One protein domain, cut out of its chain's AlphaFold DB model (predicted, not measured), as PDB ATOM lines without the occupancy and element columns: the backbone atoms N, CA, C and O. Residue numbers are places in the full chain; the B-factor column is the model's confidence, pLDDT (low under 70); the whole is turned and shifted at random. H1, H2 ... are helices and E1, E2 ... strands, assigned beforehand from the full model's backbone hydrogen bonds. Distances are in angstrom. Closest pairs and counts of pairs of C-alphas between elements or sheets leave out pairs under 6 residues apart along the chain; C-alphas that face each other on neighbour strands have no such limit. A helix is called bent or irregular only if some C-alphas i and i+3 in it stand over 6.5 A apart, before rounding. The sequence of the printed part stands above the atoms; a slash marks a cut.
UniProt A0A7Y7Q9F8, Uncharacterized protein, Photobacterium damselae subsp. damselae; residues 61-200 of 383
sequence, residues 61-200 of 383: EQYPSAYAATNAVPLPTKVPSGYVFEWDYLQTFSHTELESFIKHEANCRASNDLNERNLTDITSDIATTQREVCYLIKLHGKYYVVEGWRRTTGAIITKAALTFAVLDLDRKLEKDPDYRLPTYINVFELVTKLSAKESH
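This is residues 61 to 200 of the 383 residues of an uncharacterized protein of Photobacterium damselae subsp. damselae (UniProt A0A7Y7Q9F8). A strongly twisted sheet of four strands forms the core, with H6 packed on E3 and H4 packed by E4 and E2. H3 packs on H4 near one end of the longest axis, H5 lies near the other end, and a long loop, residues 70 to 88, folds back on itself before E1. The printed part has 140 residues with six named helices and four named strands, in the order H1 E1 H2 H3 E2 E3 H4 E4 H5 H6; the mixed sheet runs E1 E4 E2 E3. The class is mixed, helices and strands, with 66 residues in named elements, under half. The whole is compact, with a radius of gyration of the C-alphas of 14.8 A and spans of 44 by 31 by 25 A.

H1, residues 66 to 69, is near E1, residues 89 to 93. Edge strand E1 is antiparallel to E4, residues 162 to 168, at 136 degrees, with N 91 and O 164 2.9 A apart. H2, residues 95 to 98, touches H4, residues 149 to 157; their closest C-alphas, His 95 and Ile 156, are 5.0 A apart. H3, residues 117 to 123, touches H4 about perpendicular, at 88 degrees; their closest C-alphas, Thr 123 and Gly 154, are 5.4 A apart. E2, residues 134 to 139, is parallel to E4 at 39 degrees, with N 136 and O 165 2.9 A apart. E2 and E3, residues 142 to 147, are an antiparallel hairpin at 148 degrees, with N 137 and O 144 2.9 A apart. H4 is only just over E4, with 3 C-alphas falling on it, at a height over the sheet of 9.9 A. H5, residues 169 to 175, only grazes the sheet, as do H1 and H2. H6, residues 184 to 194, is over E3 at a height over the sheet of 9.0 A, slantwise to the strands; H6 and H4, on opposite faces, give three layers, helices on both faces of a sheet. H4, H5 and H6 have every O i to N i+4 pair within hydrogen-bond range, H3 has 1 of 3 and 2 of 4 O i to N i+3 pairs, and H1 and H2 are too short for an i+4 pair.

H1 begins at C-alpha 66, (52.059, 45.303, 106.823). E4 is 17.3 A long, E2 16.6 A, E3 15.4 A, E1 12.7 A, H6 15.2 A and H4 12.4 A. H3 is irregular: C-alphas 118 and 121 are 7.6 A apart. H6 ends at C-alpha 194, (44.799, 32.999, 121.098).

The C-alphas farthest apart, Arg 117 and Asp 178, are 45.9 A apart. The printed part has no cut. The links H1 to E1 and H2 to H3 are long. Residues 61 to 71 are under 70 in pLDDT; the mean of the printed part is 88.4.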
ATOM      1  N   GLU A  61      44.371  57.010 100.755       39.06
ATOM      2  CA  GLU A  61      44.455  55.887  99.813       39.06
ATOM      3  C   GLU A  61      45.663  54.987 100.107       39.06
ATOM      4  O   GLU A  61      46.813  55.365  99.906       39.06
ATOM      5  N   GLN A  62      45.349  53.761 100.540       43.91
ATOM      6  CA  GLN A  62      46.200  52.566 100.507       43.91
ATOM      7  C   GLN A  62      47.493  52.601 101.334       43.91
ATOM      8  O   GLN A  62      48.599  52.599 100.801       43.91
ATOM      9  N   TYR A  63      47.356  52.410 102.645       41.53
ATOM     10  CA  TYR A  63      48.330  51.578 103.351       41.53
ATOM     11  C   TYR A  63      47.717  50.185 103.520       41.53
ATOM     12  O   TYR A  63      46.850  50.008 104.379       41.53
ATOM     13  N   PRO A  64      48.088  49.179 102.700       46.84
ATOM     14  CA  PRO A  64      47.896  47.804 103.134       46.84
ATOM     15  C   PRO A  64      48.647  47.666 104.460       46.84
ATOM     16  O   PRO A  64      49.843  47.953 104.520       46.84
ATOM     17  N   SER A  65      47.945  47.292 105.534       48.34
ATOM     18  CA  SER A  65      48.609  47.009 106.807       48.34
ATOM     19  C   SER A  65      49.726  45.993 106.526       48.34
ATOM     20  O   SER A  65      49.537  45.049 105.749       48.34
ATOM     21  N   ALA A  66      50.914  46.173 107.111       46.47
ATOM     22  CA  ALA A  66      52.059  45.303 106.823       46.47
ATOM     23  C   ALA A  66      51.848  43.812 107.195       46.47
ATOM     24  O   ALA A  66      52.742  42.999 106.953       46.47
ATOM     25  N   TYR A  67      50.668  43.409 107.699       51.56
ATOM     26  CA  TYR A  67      50.278  41.993 107.761       51.56
ATOM     27  C   TYR A  67      50.214  41.333 106.374       51.56
ATOM     28  O   TYR A  67      50.370  40.117 106.253       51.56
ATOM     29  N   ALA A  68      50.055  42.133 105.312       46.03
ATOM     30  CA  ALA A  68      50.067  41.678 103.922       46.03
ATOM     31  C   ALA A  68      51.371  40.963 103.500       46.03
ATOM     32  O   ALA A  68      51.407  40.324 102.451       46.03
ATOM     33  N   ALA A  69      52.444  41.022 104.299       45.59
ATOM     34  CA  ALA A  69      53.684  40.300 104.009       45.59
ATOM     35  C   ALA A  69      53.597  38.784 104.286       45.59
ATOM     36  O   ALA A  69      54.390  38.018 103.737       45.59
ATOM     37  N   THR A  70      52.628  38.319 105.085       54.31
ATOM     38  CA  THR A  70      52.376  36.885 105.291       54.31
ATOM     39  C   THR A  70      50.995  36.523 104.752       54.31
ATOM     40  O   THR A  70      50.032  36.427 105.502       54.31
ATOM     41  N   ASN A  71      50.890  36.277 103.442       61.06
ATOM     42  CA  ASN A  71      49.656  35.827 102.768       61.06
ATOM     43  C   ASN A  71      49.143  34.441 103.226       61.06
ATOM     44  O   ASN A  71      48.232  33.882 102.617       61.06
ATOM     45  N   ALA A  72      49.742  33.842 104.256       80.38
ATOM     46  CA  ALA A  72      49.372  32.526 104.741       80.38
ATOM     47  C   ALA A  72      48.260  32.640 105.786       80.38
ATOM     48  O   ALA A  72      48.437  33.241 106.847       80.38
ATOM     49  N   VAL A  73      47.127  32.008 105.488       87.81
ATOM     50  CA  VAL A  73      46.069  31.765 106.468       87.81
ATOM     51  C   VAL A  73      46.668  31.006 107.666       87.81
ATOM     52  O   VAL A  73      47.446  30.069 107.450       87.81
ATOM     53  N   PRO A  74      46.362  31.391 108.921       90.25
ATOM     54  CA  PRO A  74      46.905  30.710 110.090       90.25
ATOM     55  C   PRO A  74      46.559  29.221 110.100       90.25
ATOM     56  O   PRO A  74      45.525  28.801 109.582       90.25
ATOM     57  N   LEU A  75      47.409  28.419 110.744       92.06
ATOM     58  CA  LEU A  75      47.132  26.996 110.920       92.06
ATOM     59  C   LEU A  75      45.837  26.779 111.724       92.06
ATOM     60  O   LEU A  75      45.523  27.590 112.605       92.06
ATOM     61  N   PRO A  76      45.113  25.671 111.479       94.94
ATOM     62  CA  PRO A  76      43.938  25.324 112.262       94.94
ATOM     63  C   PRO A  76      44.220  25.264 113.764       94.94
ATOM     64  O   PRO A  76      45.230  24.714 114.218       94.94
ATOM     65  N   THR A  77      43.286  25.779 114.557       95.38
ATOM     66  CA  THR A  77      43.421  25.848 116.012       95.38
ATOM     67  C   THR A  77      42.520  24.819 116.683       95.38
ATOM     68  O   THR A  77      41.310  25.003 116.778       95.38
ATOM     69  N   LYS A  78      43.115  23.748 117.217       96.50
ATOM     70  CA  LYS A  78      42.409  22.784 118.079       96.50
ATOM     71  C   LYS A  78      42.311  23.289 119.522       96.50
ATOM     72  O   LYS A  78      43.336  23.667 120.104       96.50
ATOM     73  N   VAL A  79      41.112  23.270 120.095       95.88
ATOM     74  CA  VAL A  79      40.833  23.656 121.492       95.88
ATOM     75  C   VAL A  79      40.671  22.426 122.408       95.88
ATOM     76  O   VAL A  79      40.520  21.315 121.888       95.88
ATOM     77  N   PRO A  80      40.754  22.565 123.751       93.25
ATOM     78  CA  PRO A  80      40.660  21.449 124.700       93.25
ATOM     79  C   PRO A  80      39.420  20.565 124.549       93.25
ATOM     80  O   PRO A  80      39.540  19.351 124.695       93.25
ATOM     81  N   SER A  81      38.267  21.127 124.174       92.31
ATOM     82  CA  SER A  81      37.050  20.355 123.884       92.31
ATOM     83  C   SER A  81      37.174  19.389 122.695       92.31
ATOM     84  O   SER A  81      36.276  18.587 122.440       92.31
ATOM     85  N   GLY A  82      38.260  19.493 121.924       94.81
ATOM     86  CA  GLY A  82      38.507  18.729 120.709       94.81
ATOM     87  C   GLY A  82      38.026  19.410 119.428       94.81
ATOM     88  O   GLY A  82      38.409  18.948 118.354       94.81
ATOM     89  N   TYR A  83      37.256  20.503 119.515       96.44
ATOM     90  CA  TYR A  83      36.817  21.265 118.342       96.44
ATOM     91  C   TYR A  83      38.022  21.891 117.611       96.44
ATOM     92  O   TYR A  83      38.998  22.315 118.241       96.44
ATOM     93  N   VAL A  84      37.968  21.939 116.280       96.44
ATOM     94  CA  VAL A  84      39.033  22.489 115.429       96.44
ATOM     95  C   VAL A  84      38.494  23.699 114.678       96.44
ATOM     96  O   VAL A  84      37.510  23.602 113.953       96.44
ATOM     97  N   PHE A  85      39.144  24.844 114.864       96.88
ATOM     98  CA  PHE A  85      38.844  26.073 114.139       96.88
ATOM     99  C   PHE A  85      39.740  26.168 112.907       96.88
ATOM    100  O   PHE A  85      40.948  26.371 113.032       96.88
ATOM    101  N   GLU A  86      39.144  26.004 111.731       95.31
ATOM    102  CA  GLU A  86      39.813  26.135 110.436       95.31
ATOM    103  C   GLU A  86      39.495  27.499 109.833       95.31
ATOM    104  O   GLU A  86      38.349  27.773 109.489       95.31
ATOM    105  N   TRP A  87      40.505  28.356 109.727       95.56
ATOM    106  CA  TRP A  87      40.361  29.680 109.134       95.56
ATOM    107  C   TRP A  87      40.226  29.552 107.615       95.56
ATOM    108  O   TRP A  87      41.018  28.853 106.984       95.56
ATOM    109  N   ASP A  88      39.231  30.210 107.025       95.06
ATOM    110  CA  ASP A  88      38.914  30.054 105.606       95.06
ATOM    111  C   ASP A  88      39.755  30.983 104.722       95.06
ATOM    112  O   ASP A  88      40.172  30.596 103.630       95.06
ATOM    113  N   TYR A  89      39.993  32.219 105.173       94.69
ATOM    114  CA  TYR A  89      40.747  33.224 104.422       94.69
ATOM    115  C   TYR A  89      41.258  34.361 105.315       94.69
ATOM    116  O   TYR A  89      40.821  34.541 106.453       94.69
ATOM    117  N   LEU A  90      42.194  35.142 104.771       94.31
ATOM    118  CA  LEU A  90      42.574  36.447 105.304       94.31
ATOM    119  C   LEU A  90      41.787  37.536 104.571       94.31
ATOM    120  O   LEU A  90      41.716  37.519 103.343       94.31
ATOM    121  N   GLN A  91      41.230  38.495 105.306       93.88
ATOM    122  CA  GLN A  91      40.555  39.655 104.727       93.88
ATOM    123  C   GLN A  91      40.959  40.932 105.458       93.88
ATOM    124  O   GLN A  91      40.998  40.970 106.685       93.88
ATOM    125  N   THR A  92      41.257  41.978 104.688       93.62
ATOM    126  CA  THR A  92      41.518  43.319 105.218       93.62
ATOM    127  C   THR A  92      40.254  44.151 105.115       93.62
ATOM    128  O   THR A  92      39.640  44.198 104.053       93.62
ATOM    129  N   PHE A  93      39.894  44.800 106.218       94.75
ATOM    130  CA  PHE A  93      38.724  45.660 106.332       94.75
ATOM    131  C   PHE A  93      39.167  47.090 106.635       94.75
ATOM    132  O   PHE A  93      40.120  47.311 107.389       94.75
ATOM    133  N   SER A  94      38.483  48.057 106.040       95.00
ATOM    134  CA  SER A  94      38.655  49.481 106.328       95.00
ATOM    135  C   SER A  94      38.058  49.855 107.688       95.00
ATOM    136  O   SER A  94      37.173  49.168 108.192       95.00
ATOM    137  N   HIS A  95      38.504  50.967 108.281       92.81
ATOM    138  CA  HIS A  95      38.006  51.414 109.588       92.81
ATOM    139  C   HIS A  95      36.478  51.586 109.636       92.81
ATOM    140  O   HIS A  95      35.871  51.251 110.647       92.81
ATOM    141  N   THR A  96      35.850  52.036 108.544       95.12
ATOM    142  CA  THR A  96      34.389  52.190 108.454       95.12
ATOM    143  C   THR A  96      33.661  50.848 108.488       95.12
ATOM    144  O   THR A  96      32.596  50.733 109.085       95.12
ATOM    145  N   GLU A  97      34.235  49.800 107.894       96.62
ATOM    146  CA  GLU A  97      33.687  48.445 108.000       96.62
ATOM    147  C   GLU A  97      33.827  47.906 109.430       96.62
ATOM    148  O   GLU A  97      32.898  47.276 109.941       96.62
ATOM    149  N   LEU A  98      34.950  48.193 110.103       95.12
ATOM    150  CA  LEU A  98      35.211  47.746 111.476       95.12
ATOM    151  C   LEU A  98      34.204  48.300 112.492       95.12
ATOM    152  O   LEU A  98      33.910  47.619 113.470       95.12
ATOM    153  N   GLU A  99      33.644  49.490 112.268       93.19
ATOM    154  CA  GLU A  99      32.603  50.069 113.135       93.19
ATOM    155  C   GLU A  99      31.335  49.199 113.206       93.19
ATOM    156  O   GLU A  99      30.614  49.228 114.202       93.19
ATOM    157  N   SER A 100      31.080  48.382 112.178       95.31
ATOM    158  CA  SER A 100      29.945  47.450 112.144       95.31
ATOM    159  C   SER A 100      30.208  46.123 112.868       95.31
ATOM    160  O   SER A 100      29.296  45.305 113.023       95.31
ATOM    161  N   PHE A 101      31.450  45.875 113.298       96.75
ATOM    162  CA  PHE A 101      31.839  44.597 113.883       96.75
ATOM    163  C   PHE A 101      31.354  44.476 115.327       96.75
ATOM    164  O   PHE A 101      31.361  45.420 116.114       96.75
ATOM    165  N   ILE A 102      30.979  43.257 115.702       95.81
ATOM    166  CA  ILE A 102      30.452  42.942 117.026       95.81
ATOM    167  C   ILE A 102      31.544  42.223 117.814       95.81
ATOM    168  O   ILE A 102      32.144  41.265 117.333       95.81
ATOM    169  N   LYS A 103      31.806  42.630 119.055       94.62
ATOM    170  CA  LYS A 103      32.673  41.838 119.936       94.62
ATOM    171  C   LYS A 103      31.967  40.533 120.300       94.62
ATOM    172  O   LYS A 103      30.862  40.570 120.839       94.62
ATOM    173  N   HIS A 104      32.601  39.389 120.053       94.50
ATOM    174  CA  HIS A 104      32.042  38.107 120.472       94.50
ATOM    175  C   HIS A 104      31.942  38.039 122.007       94.50
ATOM    176  O   HIS A 104      32.857  38.465 122.708       94.50
ATOM    177  N   GLU A 105      30.871  37.459 122.552       90.69
ATOM    178  CA  GLU A 105      30.625  37.382 124.006       90.69
ATOM    179  C   GLU A 105      31.727  36.648 124.794       90.69
ATOM    180  O   GLU A 105      32.002  36.957 125.953       90.69
ATOM    181  N   ALA A 106      32.395  35.695 124.145       91.00
ATOM    182  CA  ALA A 106      33.541  34.971 124.693       91.00
ATOM    183  C   ALA A 106      34.830  35.818 124.786       91.00
ATOM    184  O   ALA A 106      35.751  35.441 125.506       91.00
ATOM    185  N   ASN A 107      34.915  36.948 124.075       90.62
ATOM    186  CA  ASN A 107      36.050  37.861 124.164       90.62
ATOM    187  C   ASN A 107      35.945  38.698 125.447       90.62
ATOM    188  O   ASN A 107      35.035  39.515 125.610       90.62
ATOM    189  N   CYS A 108      36.892  38.499 126.365       87.88
ATOM    190  CA  CYS A 108      36.849  39.122 127.684       87.88
ATOM    191  C   CYS A 108      37.290  40.593 127.703       87.88
ATOM    192  O   CYS A 108      37.124  41.235 128.734       87.88
ATOM    193  N   ARG A 109      37.862  41.148 126.623       88.88
ATOM    194  CA  ARG A 109      38.350  42.540 126.619       88.88
ATOM    195  C   ARG A 109      37.205  43.513 126.875       88.88
ATOM    196  O   ARG A 109      36.190  43.475 126.177       88.88
ATOM    197  N   ALA A 110      37.349  44.395 127.855       84.88
ATOM    198  CA  ALA A 110      36.357  45.420 128.146       84.88
ATOM    199  C   ALA A 110      36.324  46.452 127.015       84.88
ATOM    200  O   ALA A 110      37.364  46.973 126.645       84.88
ATOM    201  N   SER A 111      35.149  46.739 126.443       84.19
ATOM    202  CA  SER A 111      35.044  47.729 125.353       84.19
ATOM    203  C   SER A 111      35.096  49.158 125.890       84.19
ATOM    204  O   SER A 111      35.781  50.000 125.328       84.19
ATOM    205  N   ASN A 112      34.397  49.405 127.000       83.44
ATOM    206  CA  ASN A 112      34.203  50.746 127.559       83.44
ATOM    207  C   ASN A 112      35.460  51.305 128.232       83.44
ATOM    208  O   ASN A 112      35.546  52.505 128.452       83.44
ATOM    209  N   ASP A 113      36.414  50.438 128.574       83.94
ATOM    210  CA  ASP A 113      37.660  50.869 129.194       83.94
ATOM    211  C   ASP A 113      38.726  51.228 128.145       83.94
ATOM    212  O   ASP A 113      39.791  51.691 128.530       83.94
ATOM    213  N   LEU A 114      38.493  51.008 126.843       86.44
ATOM    214  CA  LEU A 114      39.478  51.300 125.796       86.44
ATOM    215  C   LEU A 114      39.369  52.749 125.325       86.44
ATOM    216  O   LEU A 114      38.299  53.202 124.927       86.44
ATOM    217  N   ASN A 115      40.492  53.455 125.325       83.38
ATOM    218  CA  ASN A 115      40.602  54.817 124.813       83.38
ATOM    219  C   ASN A 115      41.976  55.035 124.167       83.38
ATOM    220  O   ASN A 115      42.852  54.176 124.242       83.38
ATOM    221  N   GLU A 116      42.165  56.184 123.519       82.19
ATOM    222  CA  GLU A 116      43.414  56.506 122.817       82.19
ATOM    223  C   GLU A 116      44.643  56.395 123.732       82.19
ATOM    224  O   GLU A 116      45.647  55.803 123.342       82.19
ATOM    225  N   ARG A 117      44.529  56.863 124.981       80.88
ATOM    226  CA  ARG A 117      45.617  56.851 125.963       80.88
ATOM    227  C   ARG A 117      46.086  55.433 126.280       80.88
ATOM    228  O   ARG A 117      47.277  55.147 126.194       80.88
ATOM    229  N   ASN A 118      45.157  54.526 126.587       81.31
ATOM    230  CA  ASN A 118      45.495  53.150 126.970       81.31
ATOM    231  C   ASN A 118      45.638  52.153 125.814       81.31
ATOM    232  O   ASN A 118      45.865  50.953 126.034       81.31
ATOM    233  N   LEU A 119      45.529  52.670 124.592       87.06
ATOM    234  CA  LEU A 119      45.852  51.986 123.353       87.06
ATOM    235  C   LEU A 119      47.085  52.582 122.663       87.06
ATOM    236  O   LEU A 119      47.343  52.210 121.525       87.06
ATOM    237  N   THR A 120      47.861  53.463 123.311       83.88
ATOM    238  CA  THR A 120      49.055  54.104 122.711       83.88
ATOM    239  C   THR A 120      50.053  53.087 122.134       83.88
ATOM    240  O   THR A 120      50.669  53.315 121.091       83.88
ATOM    241  N   ASP A 121      50.176  51.923 122.777       82.12
ATOM    242  CA  ASP A 121      50.999  50.795 122.330       82.12
ATOM    243  C   ASP A 121      50.574  50.222 120.968       82.12
ATOM    244  O   ASP A 121      51.387  49.616 120.278       82.12
ATOM    245  N   ILE A 122      49.311  50.420 120.593       86.75
ATOM    246  CA  ILE A 122      48.702  49.961 119.345       86.75
ATOM    247  C   ILE A 122      48.545  51.126 118.363       86.75
ATOM    248  O   ILE A 122      48.892  51.003 117.192       86.75
ATOM    249  N   THR A 123      48.013  52.263 118.806       86.62
ATOM    250  CA  THR A 123      47.690  53.395 117.927       86.62
ATOM    251  C   THR A 123      48.933  54.045 117.324       86.62
ATOM    252  O   THR A 123      48.847  54.620 116.240       86.62
ATOM    253  N   SER A 124      50.095  53.910 117.970       84.88
ATOM    254  CA  SER A 124      51.362  54.458 117.474       84.88
ATOM    255  C   SER A 124      51.868  53.809 116.182       84.88
ATOM    256  O   SER A 124      52.561  54.481 115.417       84.88
ATOM    257  N   ASP A 125      51.535  52.541 115.908       85.38
ATOM    258  CA  ASP A 125      52.072  51.826 114.744       85.38
ATOM    259  C   ASP A 125      51.043  51.079 113.885       85.38
ATOM    260  O   ASP A 125      51.370  50.767 112.737       85.38
ATOM    261  N   ILE A 126      49.802  50.871 114.349       87.12
ATOM    262  CA  ILE A 126      48.787  50.053 113.653       87.12
ATOM    263  C   ILE A 126      48.470  50.516 112.224       87.12
ATOM    264  O   ILE A 126      48.171  49.693 111.363       87.12
ATOM    265  N   ALA A 127      48.591  51.818 111.943       82.12
ATOM    266  CA  ALA A 127      48.410  52.374 110.599       82.12
ATOM    267  C   ALA A 127      49.510  51.944 109.611       82.12
ATOM    268  O   ALA A 127      49.287  51.922 108.404       82.12
ATOM    269  N   THR A 128      50.693  51.600 110.120       81.12
ATOM    270  CA  THR A 128      51.856  51.207 109.313       81.12
ATOM    271  C   THR A 128      52.094  49.702 109.354       81.12
ATOM    272  O   THR A 128      52.439  49.098 108.342       81.12
ATOM    273  N   THR A 129      51.893  49.079 110.517       82.25
ATOM    274  CA  THR A 129      52.263  47.690 110.771       82.25
ATOM    275  C   THR A 129      51.236  47.023 111.667       82.25
ATOM    276  O   THR A 129      51.014  47.433 112.799       82.25
ATOM    277  N   GLN A 130      50.683  45.905 111.206       86.62
ATOM    278  CA  GLN A 130      49.976  44.977 112.075       86.62
ATOM    279  C   GLN A 130      50.936  43.833 112.416       86.62
ATOM    280  O   GLN A 130      51.418  43.130 111.534       86.62
ATOM    281  N   ARG A 131      51.253  43.668 113.704       81.12
ATOM    282  CA  ARG A 131      52.229  42.662 114.167       81.12
ATOM    283  C   ARG A 131      51.620  41.279 114.402       81.12
ATOM    284  O   ARG A 131      52.338  40.285 114.400       81.12
ATOM    285  N   GLU A 132      50.310  41.209 114.627       84.88
ATOM    286  CA  GLU A 132      49.596  39.969 114.951       84.88
ATOM    287  C   GLU A 132      48.266  39.878 114.192       84.88
ATOM    288  O   GLU A 132      47.582  40.887 114.014       84.88
ATOM    289  N   VAL A 133      47.890  38.664 113.769       88.00
ATOM    290  CA  VAL A 133      46.575  38.373 113.171       88.00
ATOM    291  C   VAL A 133      45.470  38.714 114.162       88.00
ATOM    292  O   VAL A 133      45.568  38.332 115.324       88.00
ATOM    293  N   CYS A 134      44.400  39.351 113.687       93.81
ATOM    294  CA  CYS A 134      43.136  39.427 114.417       93.81
ATOM    295  C   CYS A 134      42.188  38.328 113.920       93.81
ATOM    296  O   CYS A 134      42.272  37.911 112.767       93.81
ATOM    297  N   TYR A 135      41.272  37.851 114.756       96.44
ATOM    298  CA  TYR A 135      40.470  36.669 114.433       96.44
ATOM    299  C   TYR A 135      38.976  36.978 114.464       96.44
ATOM    300  O   TYR A 135      38.468  37.608 115.398       96.44
ATOM    301  N   LEU A 136      38.272  36.502 113.439       96.75
ATOM    302  CA  LEU A 136      36.884  36.844 113.155       96.75
ATOM    303  C   LEU A 136      36.056  35.587 112.883       96.75
ATOM    304  O   LEU A 136      36.508  34.676 112.190       96.75
ATOM    305  N   ILE A 137      34.823  35.565 113.381       98.06
ATOM    306  CA  ILE A 137      33.797  34.600 112.983       98.06
ATOM    307  C   ILE A 137      32.705  35.359 112.238       98.06
ATOM    308  O   ILE A 137      32.133  36.302 112.782       98.06
ATOM    309  N   LYS A 138      32.394  34.942 111.014       98.12
ATOM    310  CA  LYS A 138      31.241  35.435 110.263       98.12
ATOM    311  C   LYS A 138      30.084  34.453 110.404       98.12
ATOM    312  O   LYS A 138      30.255  33.267 110.124       98.12
ATOM    313  N   LEU A 139      28.937  34.945 110.860       97.25
ATOM    314  CA  LEU A 139      27.716  34.159 111.023       97.25
ATOM    315  C   LEU A 139      26.481  35.052 110.863       97.25
ATOM    316  O   LEU A 139      26.384  36.115 111.480       97.25
ATOM    317  N   HIS A 140      25.526  34.598 110.064       95.50
ATOM    318  CA  HIS A 140      24.313  35.301 109.661       95.50
ATOM    319  C   HIS A 140      24.598  36.705 109.111       95.50
ATOM    320  O   HIS A 140      23.959  37.684 109.506       95.50
ATOM    321  N   GLY A 141      25.615  36.820 108.250       94.88
ATOM    322  CA  GLY A 141      26.040  38.083 107.645       94.88
ATOM    323  C   GLY A 141      26.687  39.077 108.616       94.88
ATOM    324  O   GLY A 141      27.007  40.192 108.213       94.88
ATOM    325  N   LYS A 142      26.893  38.698 109.883       97.19
ATOM    326  CA  LYS A 142      27.521  39.535 110.909       97.19
ATOM    327  C   LYS A 142      28.933  39.061 111.204       97.19
ATOM    328  O   LYS A 142      29.206  37.862 111.203       97.19
ATOM    329  N   TYR A 143      29.800  40.013 111.519       98.00
ATOM    330  CA  TYR A 143      31.189  39.767 111.873       98.00
ATOM    331  C   TYR A 143      31.390  39.887 113.381       98.00
ATOM    332  O   TYR A 143      31.167  40.945 113.971       98.00
ATOM    333  N   TYR A 144      31.819  38.788 113.996       97.94
ATOM    334  CA  TYR A 144      32.097  38.686 115.418       97.94
ATOM    335  C   TYR A 144      33.603  38.604 115.657       97.94
ATOM    336  O   TYR A 144      34.252  37.623 115.289       97.94
ATOM    337  N   VAL A 145      34.169  39.618 116.304       97.25
ATOM    338  CA  VAL A 145      35.586  39.642 116.681       97.25
ATOM    339  C   VAL A 145      35.790  38.722 117.873       97.25
ATOM    340  O   VAL A 145      35.319  39.008 118.978       97.25
ATOM    341  N   VAL A 146      36.504  37.618 117.658       95.56
ATOM    342  CA  VAL A 146      36.847  36.674 118.729       95.56
ATOM    343  C   VAL A 146      38.148  37.071 119.411       95.56
ATOM    344  O   VAL A 146      38.213  37.066 120.634       95.56
ATOM    345  N   GLU A 147      39.145  37.533 118.662       93.88
ATOM    346  CA  GLU A 147      40.411  38.048 119.191       93.88
ATOM    347  C   GLU A 147      40.854  39.256 118.349       93.88
ATOM    348  O   GLU A 147      40.508  39.357 117.172       93.88
ATOM    349  N   GLY A 148      41.557  40.203 118.971       92.88
ATOM    350  CA  GLY A 148      42.025  41.417 118.310       92.88
ATOM    351  C   GLY A 148      41.195  42.652 118.643       92.88
ATOM    352  O   GLY A 148      41.422  43.695 118.050       92.88
ATOM    353  N   TRP A 149      40.281  42.589 119.621       94.00
ATOM    354  CA  TRP A 149      39.365  43.699 119.930       94.00
ATOM    355  C   TRP A 149      40.076  45.027 120.249       94.00
ATOM    356  O   TRP A 149      39.663  46.066 119.748       94.00
ATOM    357  N   ARG A 150      41.197  45.003 120.994       92.00
ATOM    358  CA  ARG A 150      42.031  46.203 121.228       92.00
ATOM    359  C   ARG A 150      42.557  46.804 119.918       92.00
ATOM    360  O   ARG A 150      42.568  48.020 119.769       92.00
ATOM    361  N   ARG A 151      42.959  45.958 118.962       92.50
ATOM    362  CA  ARG A 151      43.434  46.378 117.632       92.50
ATOM    363  C   ARG A 151      42.295  46.873 116.762       92.50
ATOM    364  O   ARG A 151      42.476  47.874 116.089       92.50
ATOM    365  N   THR A 152      41.123  46.242 116.826       94.94
ATOM    366  CA  THR A 152      39.908  46.739 116.172       94.94
ATOM    367  C   THR A 152      39.597  48.159 116.640       94.94
ATOM    368  O   THR A 152      39.463  49.054 115.815       94.94
ATOM    369  N   THR A 153      39.563  48.394 117.956       94.06
ATOM    370  CA  THR A 153      39.320  49.732 118.517       94.06
ATOM    371  C   THR A 153      40.431  50.717 118.152       94.06
ATOM    372  O   THR A 153      40.131  51.829 117.727       94.06
ATOM    373  N   GLY A 154      41.701  50.313 118.247       92.75
ATOM    374  CA  GLY A 154      42.833  51.150 117.842       92.75
ATOM    375  C   GLY A 154      42.767  51.552 116.367       92.75
ATOM    376  O   GLY A 154      42.928  52.725 116.052       92.75
ATOM    377  N   ALA A 155      42.444  50.612 115.475       93.69
ATOM    378  CA  ALA A 155      42.300  50.865 114.045       93.69
ATOM    379  C   ALA A 155      41.132  51.811 113.730       93.69
ATOM    380  O   ALA A 155      41.270  52.665 112.858       93.69
ATOM    381  N   ILE A 156      40.014  51.713 114.459       93.94
ATOM    382  CA  ILE A 156      38.901  52.670 114.349       93.94
ATOM    383  C   ILE A 156      39.372  54.078 114.746       93.94
ATOM    384  O   ILE A 156      39.174  55.024 113.986       93.94
ATOM    385  N   ILE A 157      40.065  54.211 115.884       92.31
ATOM    386  CA  ILE A 157      40.590  55.497 116.379       92.31
ATOM    387  C   ILE A 157      41.556  56.124 115.364       92.31
ATOM    388  O   ILE A 157      41.426  57.298 115.020       92.31
ATOM    389  N   THR A 158      42.503  55.344 114.842       91.56
ATOM    390  CA  THR A 158      43.528  55.835 113.907       91.56
ATOM    391  C   THR A 158      43.080  55.829 112.449       91.56
ATOM    392  O   THR A 158      43.885  56.123 111.566       91.56
ATOM    393  N   LYS A 159      41.827  55.447 112.166       93.75
ATOM    394  CA  LYS A 159      41.278  55.267 110.811       93.75
ATOM    395  C   LYS A 159      42.104  54.317 109.928       93.75
ATOM    396  O   LYS A 159      42.152  54.467 108.707       93.75
ATOM    397  N   ALA A 160      42.747  53.329 110.544       91.50
ATOM    398  CA  ALA A 160      43.572  52.334 109.869       91.50
ATOM    399  C   ALA A 160      42.737  51.142 109.373       91.50
ATOM    400  O   ALA A 160      41.684  50.817 109.923       91.50
ATOM    401  N   ALA A 161      43.230  50.466 108.337       92.19
ATOM    402  CA  ALA A 161      42.697  49.176 107.915       92.19
ATOM    403  C   ALA A 161      43.308  48.039 108.750       92.19
ATOM    404  O   ALA A 161      44.455  48.132 109.188       92.19
ATOM    405  N   LEU A 162      42.561  46.949 108.940       93.50
ATOM    406  CA  LEU A 162      42.996  45.817 109.759       93.50
ATOM    407  C   LEU A 162      42.700  44.480 109.073       93.50
ATOM    408  O   LEU A 162      41.621  44.276 108.516       93.50
ATOM    409  N   THR A 163      43.664  43.564 109.123       93.44
ATOM    410  CA  THR A 163      43.573  42.237 108.510       93.44
ATOM    411  C   THR A 163      43.144  41.191 109.535       93.44
ATOM    412  O   THR A 163      43.727  41.077 110.616       93.44
ATOM    413  N   PHE A 164      42.153  40.381 109.173       95.31
ATOM    414  CA  PHE A 164      41.621  39.304 109.997       95.31
ATOM    415  C   PHE A 164      41.777  37.945 109.323       95.31
ATOM    416  O   PHE A 164      41.599  37.830 108.112       95.31
ATOM    417  N   ALA A 165      42.027  36.907 110.120       96.00
ATOM    418  CA  ALA A 165      41.705  35.536 109.751       96.00
ATOM    419  C   ALA A 165      40.222  35.284 110.024       96.00
ATOM    420  O   ALA A 165      39.754  35.436 111.155       96.00
ATOM    421  N   VAL A 166      39.493  34.923 108.973       97.06
ATOM    422  CA  VAL A 166      38.037  34.790 108.998       97.06
ATOM    423  C   VAL A 166      37.654  33.318 108.965       97.06
ATOM    424  O   VAL A 166      38.088  32.570 108.092       97.06
ATOM    425  N   LEU A 167      36.827  32.916 109.926       97.56
ATOM    426  CA  LEU A 167      36.034  31.694 109.876       97.56
ATOM    427  C   LEU A 167      34.637  32.050 109.359       97.56
ATOM    428  O   LEU A 167      33.883  32.742 110.045       97.56
ATOM    429  N   ASP A 168      34.295  31.587 108.163       97.88
ATOM    430  CA  ASP A 168      33.031  31.872 107.487       97.88
ATOM    431  C   ASP A 168      32.037  30.728 107.723       97.88
ATOM    432  O   ASP A 168      31.964  29.757 106.963       97.88
ATOM    433  N   LEU A 169      31.288  30.819 108.827       97.31
ATOM    434  CA  LEU A 169      30.307  29.798 109.195       97.31
ATOM    435  C   LEU A 169      29.102  29.801 108.252       97.31
ATOM    436  O   LEU A 169      28.537  28.736 108.022       97.31
ATOM    437  N   ASP A 170      28.753  30.948 107.661       96.44
ATOM    438  CA  ASP A 170      27.684  31.036 106.658       96.44
ATOM    439  C   ASP A 170      28.012  30.159 105.449       96.44
ATOM    440  O   ASP A 170      27.214  29.317 105.042       96.44
ATOM    441  N   ARG A 171      29.239  30.283 104.931       96.31
ATOM    442  CA  ARG A 171      29.715  29.457 103.817       96.31
ATOM    443  C   ARG A 171      29.779  27.970 104.171       96.31
ATOM    444  O   ARG A 171      29.587  27.125 103.297       96.31
ATOM    445  N   LYS A 172      30.107  27.629 105.422       95.19
ATOM    446  CA  LYS A 172      30.137  26.229 105.878       95.19
ATOM    447  C   LYS A 172      28.724  25.648 105.954       95.19
ATOM    448  O   LYS A 172      28.520  24.573 105.404       95.19
ATOM    449  N   LEU A 173      27.765  26.383 106.519       95.88
ATOM    450  CA  LEU A 173      26.354  25.984 106.578       95.88
ATOM    451  C   LEU A 173      25.701  25.882 105.192       95.88
ATOM    452  O   LEU A 173      24.863  25.015 104.973       95.88
ATOM    453  N   GLU A 174      26.092  26.734 104.240       96.50
ATOM    454  CA  GLU A 174      25.616  26.650 102.853       96.50
ATOM    455  C   GLU A 174      26.065  25.349 102.167       96.50
ATOM    456  O   GLU A 174      25.311  24.749 101.402       96.50
ATOM    457  N   LYS A 175      27.296  24.901 102.442       95.94
ATOM    458  CA  LYS A 175      27.856  23.665 101.874       95.94
ATOM    459  C   LYS A 175      27.405  22.405 102.609       95.94
ATOM    460  O   LYS A 175      27.289  21.357 101.982       95.94
ATOM    461  N   ASP A 176      27.223  22.507 103.919       96.12
ATOM    462  CA  ASP A 176      26.846  21.421 104.815       96.12
ATOM    463  C   ASP A 176      25.852  21.956 105.863       96.12
ATOM    464  O   ASP A 176      26.270  22.522 106.879       96.12
ATOM    465  N   PRO A 177      24.535  21.807 105.631       94.38
ATOM    466  CA  PRO A 177      23.508  22.268 106.567       94.38
ATOM    467  C   PRO A 177      23.576  21.611 107.951       94.38
ATOM    468  O   PRO A 177      23.097  22.195 108.922       94.38
ATOM    469  N   ASP A 178      24.192  20.429 108.055       95.00
ATOM    470  CA  ASP A 178      24.387  19.700 109.312       95.00
ATOM    471  C   ASP A 178      25.726  20.054 109.987       95.00
ATOM    472  O   ASP A 178      26.104  19.458 111.006       95.00
ATOM    473  N   TYR A 179      26.450  21.048 109.454       92.81
ATOM    474  CA  TYR A 179      27.718  21.497 110.009       92.81
ATOM    475  C   TYR A 179      27.558  21.898 111.478       92.81
ATOM    476  O   TYR A 179      26.812  22.809 111.855       92.81
ATOM    477  N   ARG A 180      28.335  21.241 112.340       94.06
ATOM    478  CA  ARG A 180      28.322  21.511 113.775       94.06
ATOM    479  C   ARG A 180      28.947  22.874 114.071       94.06
ATOM    480  O   ARG A 180      30.168  23.013 114.096       94.06
ATOM    481  N   LEU A 181      28.107  23.850 114.403       95.88
ATOM    482  CA  LEU A 181      28.554  25.168 114.845       95.88
ATOM    483  C   LEU A 181      29.371  25.102 116.152       95.88
ATOM    484  O   LEU A 181      29.087  24.272 117.028       95.88
ATOM    485  N   PRO A 182      30.374  25.986 116.315       95.94
ATOM    486  CA  PRO A 182      31.114  26.082 117.560       95.94
ATOM    487  C   PRO A 182      30.184  26.561 118.674       95.94
ATOM    488  O   PRO A 182      29.454  27.540 118.534       95.94
ATOM    489  N   THR A 183      30.232  25.877 119.811       95.00
ATOM    490  CA  THR A 183      29.525  26.325 121.018       95.00
ATOM    491  C   THR A 183      30.281  27.475 121.684       95.00
ATOM    492  O   THR A 183      31.483  27.642 121.459       95.00
ATOM    493  N   TYR A 184      29.617  28.215 122.578       92.88
ATOM    494  CA  TYR A 184      30.257  29.260 123.386       92.88
ATOM    495  C   TYR A 184      31.573  28.793 124.020       92.88
ATOM    496  O   TYR A 184      32.586  29.479 123.908       92.88
ATOM    497  N   ILE A 185      31.581  27.603 124.637       92.38
ATOM    498  CA  ILE A 185      32.773  27.093 125.324       92.38
ATOM    499  C   ILE A 185      33.920  26.838 124.342       92.38
ATOM    500  O   ILE A 185      35.070  27.108 124.666       92.38
ATOM    501  N   ASN A 186      33.627  26.413 123.107       95.81
ATOM    502  CA  ASN A 186      34.657  26.236 122.082       95.81
ATOM    503  C   ASN A 186      35.282  27.577 121.695       95.81
ATOM    504  O   ASN A 186      36.501  27.669 121.567       95.81
ATOM    505  N   VAL A 187      34.461  28.621 121.541       96.00
ATOM    506  CA  VAL A 187      34.963  29.964 121.229       96.00
ATOM    507  C   VAL A 187      35.715  30.558 122.424       96.00
ATOM    508  O   VAL A 187      36.765  31.159 122.238       96.00
ATOM    509  N   PHE A 188      35.256  30.349 123.658       92.69
ATOM    510  CA  PHE A 188      35.953  30.806 124.866       92.69
ATOM    511  C   PHE A 188      37.328  30.150 125.041       92.69
ATOM    512  O   PHE A 188      38.318  30.823 125.338       92.69
ATOM    513  N   GLU A 189      37.420  28.844 124.800       93.06
ATOM    514  CA  GLU A 189      38.694  28.129 124.785       93.06
ATOM    515  C   GLU A 189      39.625  28.635 123.674       93.06
ATOM    516  O   GLU A 189      40.827  28.798 123.899       93.06
ATOM    517  N   LEU A 190      39.075  28.922 122.490       95.44
ATOM    518  CA  LEU A 190      39.816  29.519 121.383       95.44
ATOM    519  C   LEU A 190      40.380  30.884 121.783       95.44
ATOM    520  O   LEU A 190      41.580  31.103 121.642       95.44
ATOM    521  N   VAL A 191      39.544  31.771 122.325       93.81
ATOM    522  CA  VAL A 191      39.954  33.096 122.811       93.81
ATOM    523  C   VAL A 191      41.055  32.965 123.859       93.81
ATOM    524  O   VAL A 191      42.093  33.609 123.744       93.81
ATOM    525  N   THR A 192      40.882  32.079 124.842       90.12
ATOM    526  CA  THR A 192      41.888  31.830 125.886       90.12
ATOM    527  C   THR A 192      43.230  31.407 125.288       90.12
ATOM    528  O   THR A 192      44.282  31.869 125.729       90.12
ATOM    529  N   LYS A 193      43.204  30.553 124.258       92.56
ATOM    530  CA  LYS A 193      44.406  30.075 123.573       92.56
ATOM    531  C   LYS A 193      45.065  31.161 122.721       92.56
ATOM    532  O   LYS A 193      46.285  31.299 122.767       92.56
ATOM    533  N   LEU A 194      44.286  31.927 121.956       91.38
ATOM    534  CA  LEU A 194      44.799  32.999 121.098       91.38
ATOM    535  C   LEU A 194      45.371  34.159 121.926       91.38
ATOM    536  O   LEU A 194      46.436  34.680 121.605       91.38
ATOM    537  N   SER A 195      44.736  34.494 123.050       88.44
ATOM    538  CA  SER A 195      45.194  35.534 123.979       88.44
ATOM    539  C   SER A 195      46.281  35.062 124.956       88.44
ATOM    540  O   SER A 195      46.595  35.770 125.909       88.44
ATOM    541  N   ALA A 196      46.884  33.884 124.762       83.94
ATOM    542  CA  ALA A 196      47.909  33.372 125.676       83.94
ATOM    543  C   ALA A 196      49.191  34.226 125.688       83.94
ATOM    544  O   ALA A 196      49.858  34.310 126.717       83.94
ATOM    545  N   LYS A 197      49.530  34.876 124.564       78.50
ATOM    546  CA  LYS A 197      50.670  35.807 124.486       78.50
ATOM    547  C   LYS A 197      50.425  37.089 125.274       78.50
ATOM    548  O   LYS A 197      51.346  37.632 125.877       78.50
ATOM    549  N   GLU A 198      49.183  37.557 125.266       79.62
ATOM    550  CA  GLU A 198      48.774  38.768 125.953       79.62
ATOM    551  C   GLU A 198      47.475  38.528 126.719       79.62
ATOM    552  O   GLU A 198      46.366  38.734 126.215       79.62
ATOM    553  N   SER A 199      47.625  38.095 127.970       80.06
ATOM    554  CA  SER A 199      46.492  37.743 128.814       80.06
ATOM    555  C   SER A 199      45.557  38.930 129.058       80.06
ATOM    556  O   SER A 199      45.985  40.079 129.198       80.06
ATOM    557  N   HIS A 200      44.267  38.625 129.175       85.62
ATOM    558  CA  HIS A 200      43.252  39.547 129.674       85.62
ATOM    559  C   HIS A 200      43.613  40.069 131.071       85.62
ATOM    560  O   HIS A 200      44.085  39.300 131.918       85.62
TER     561      HIS A 200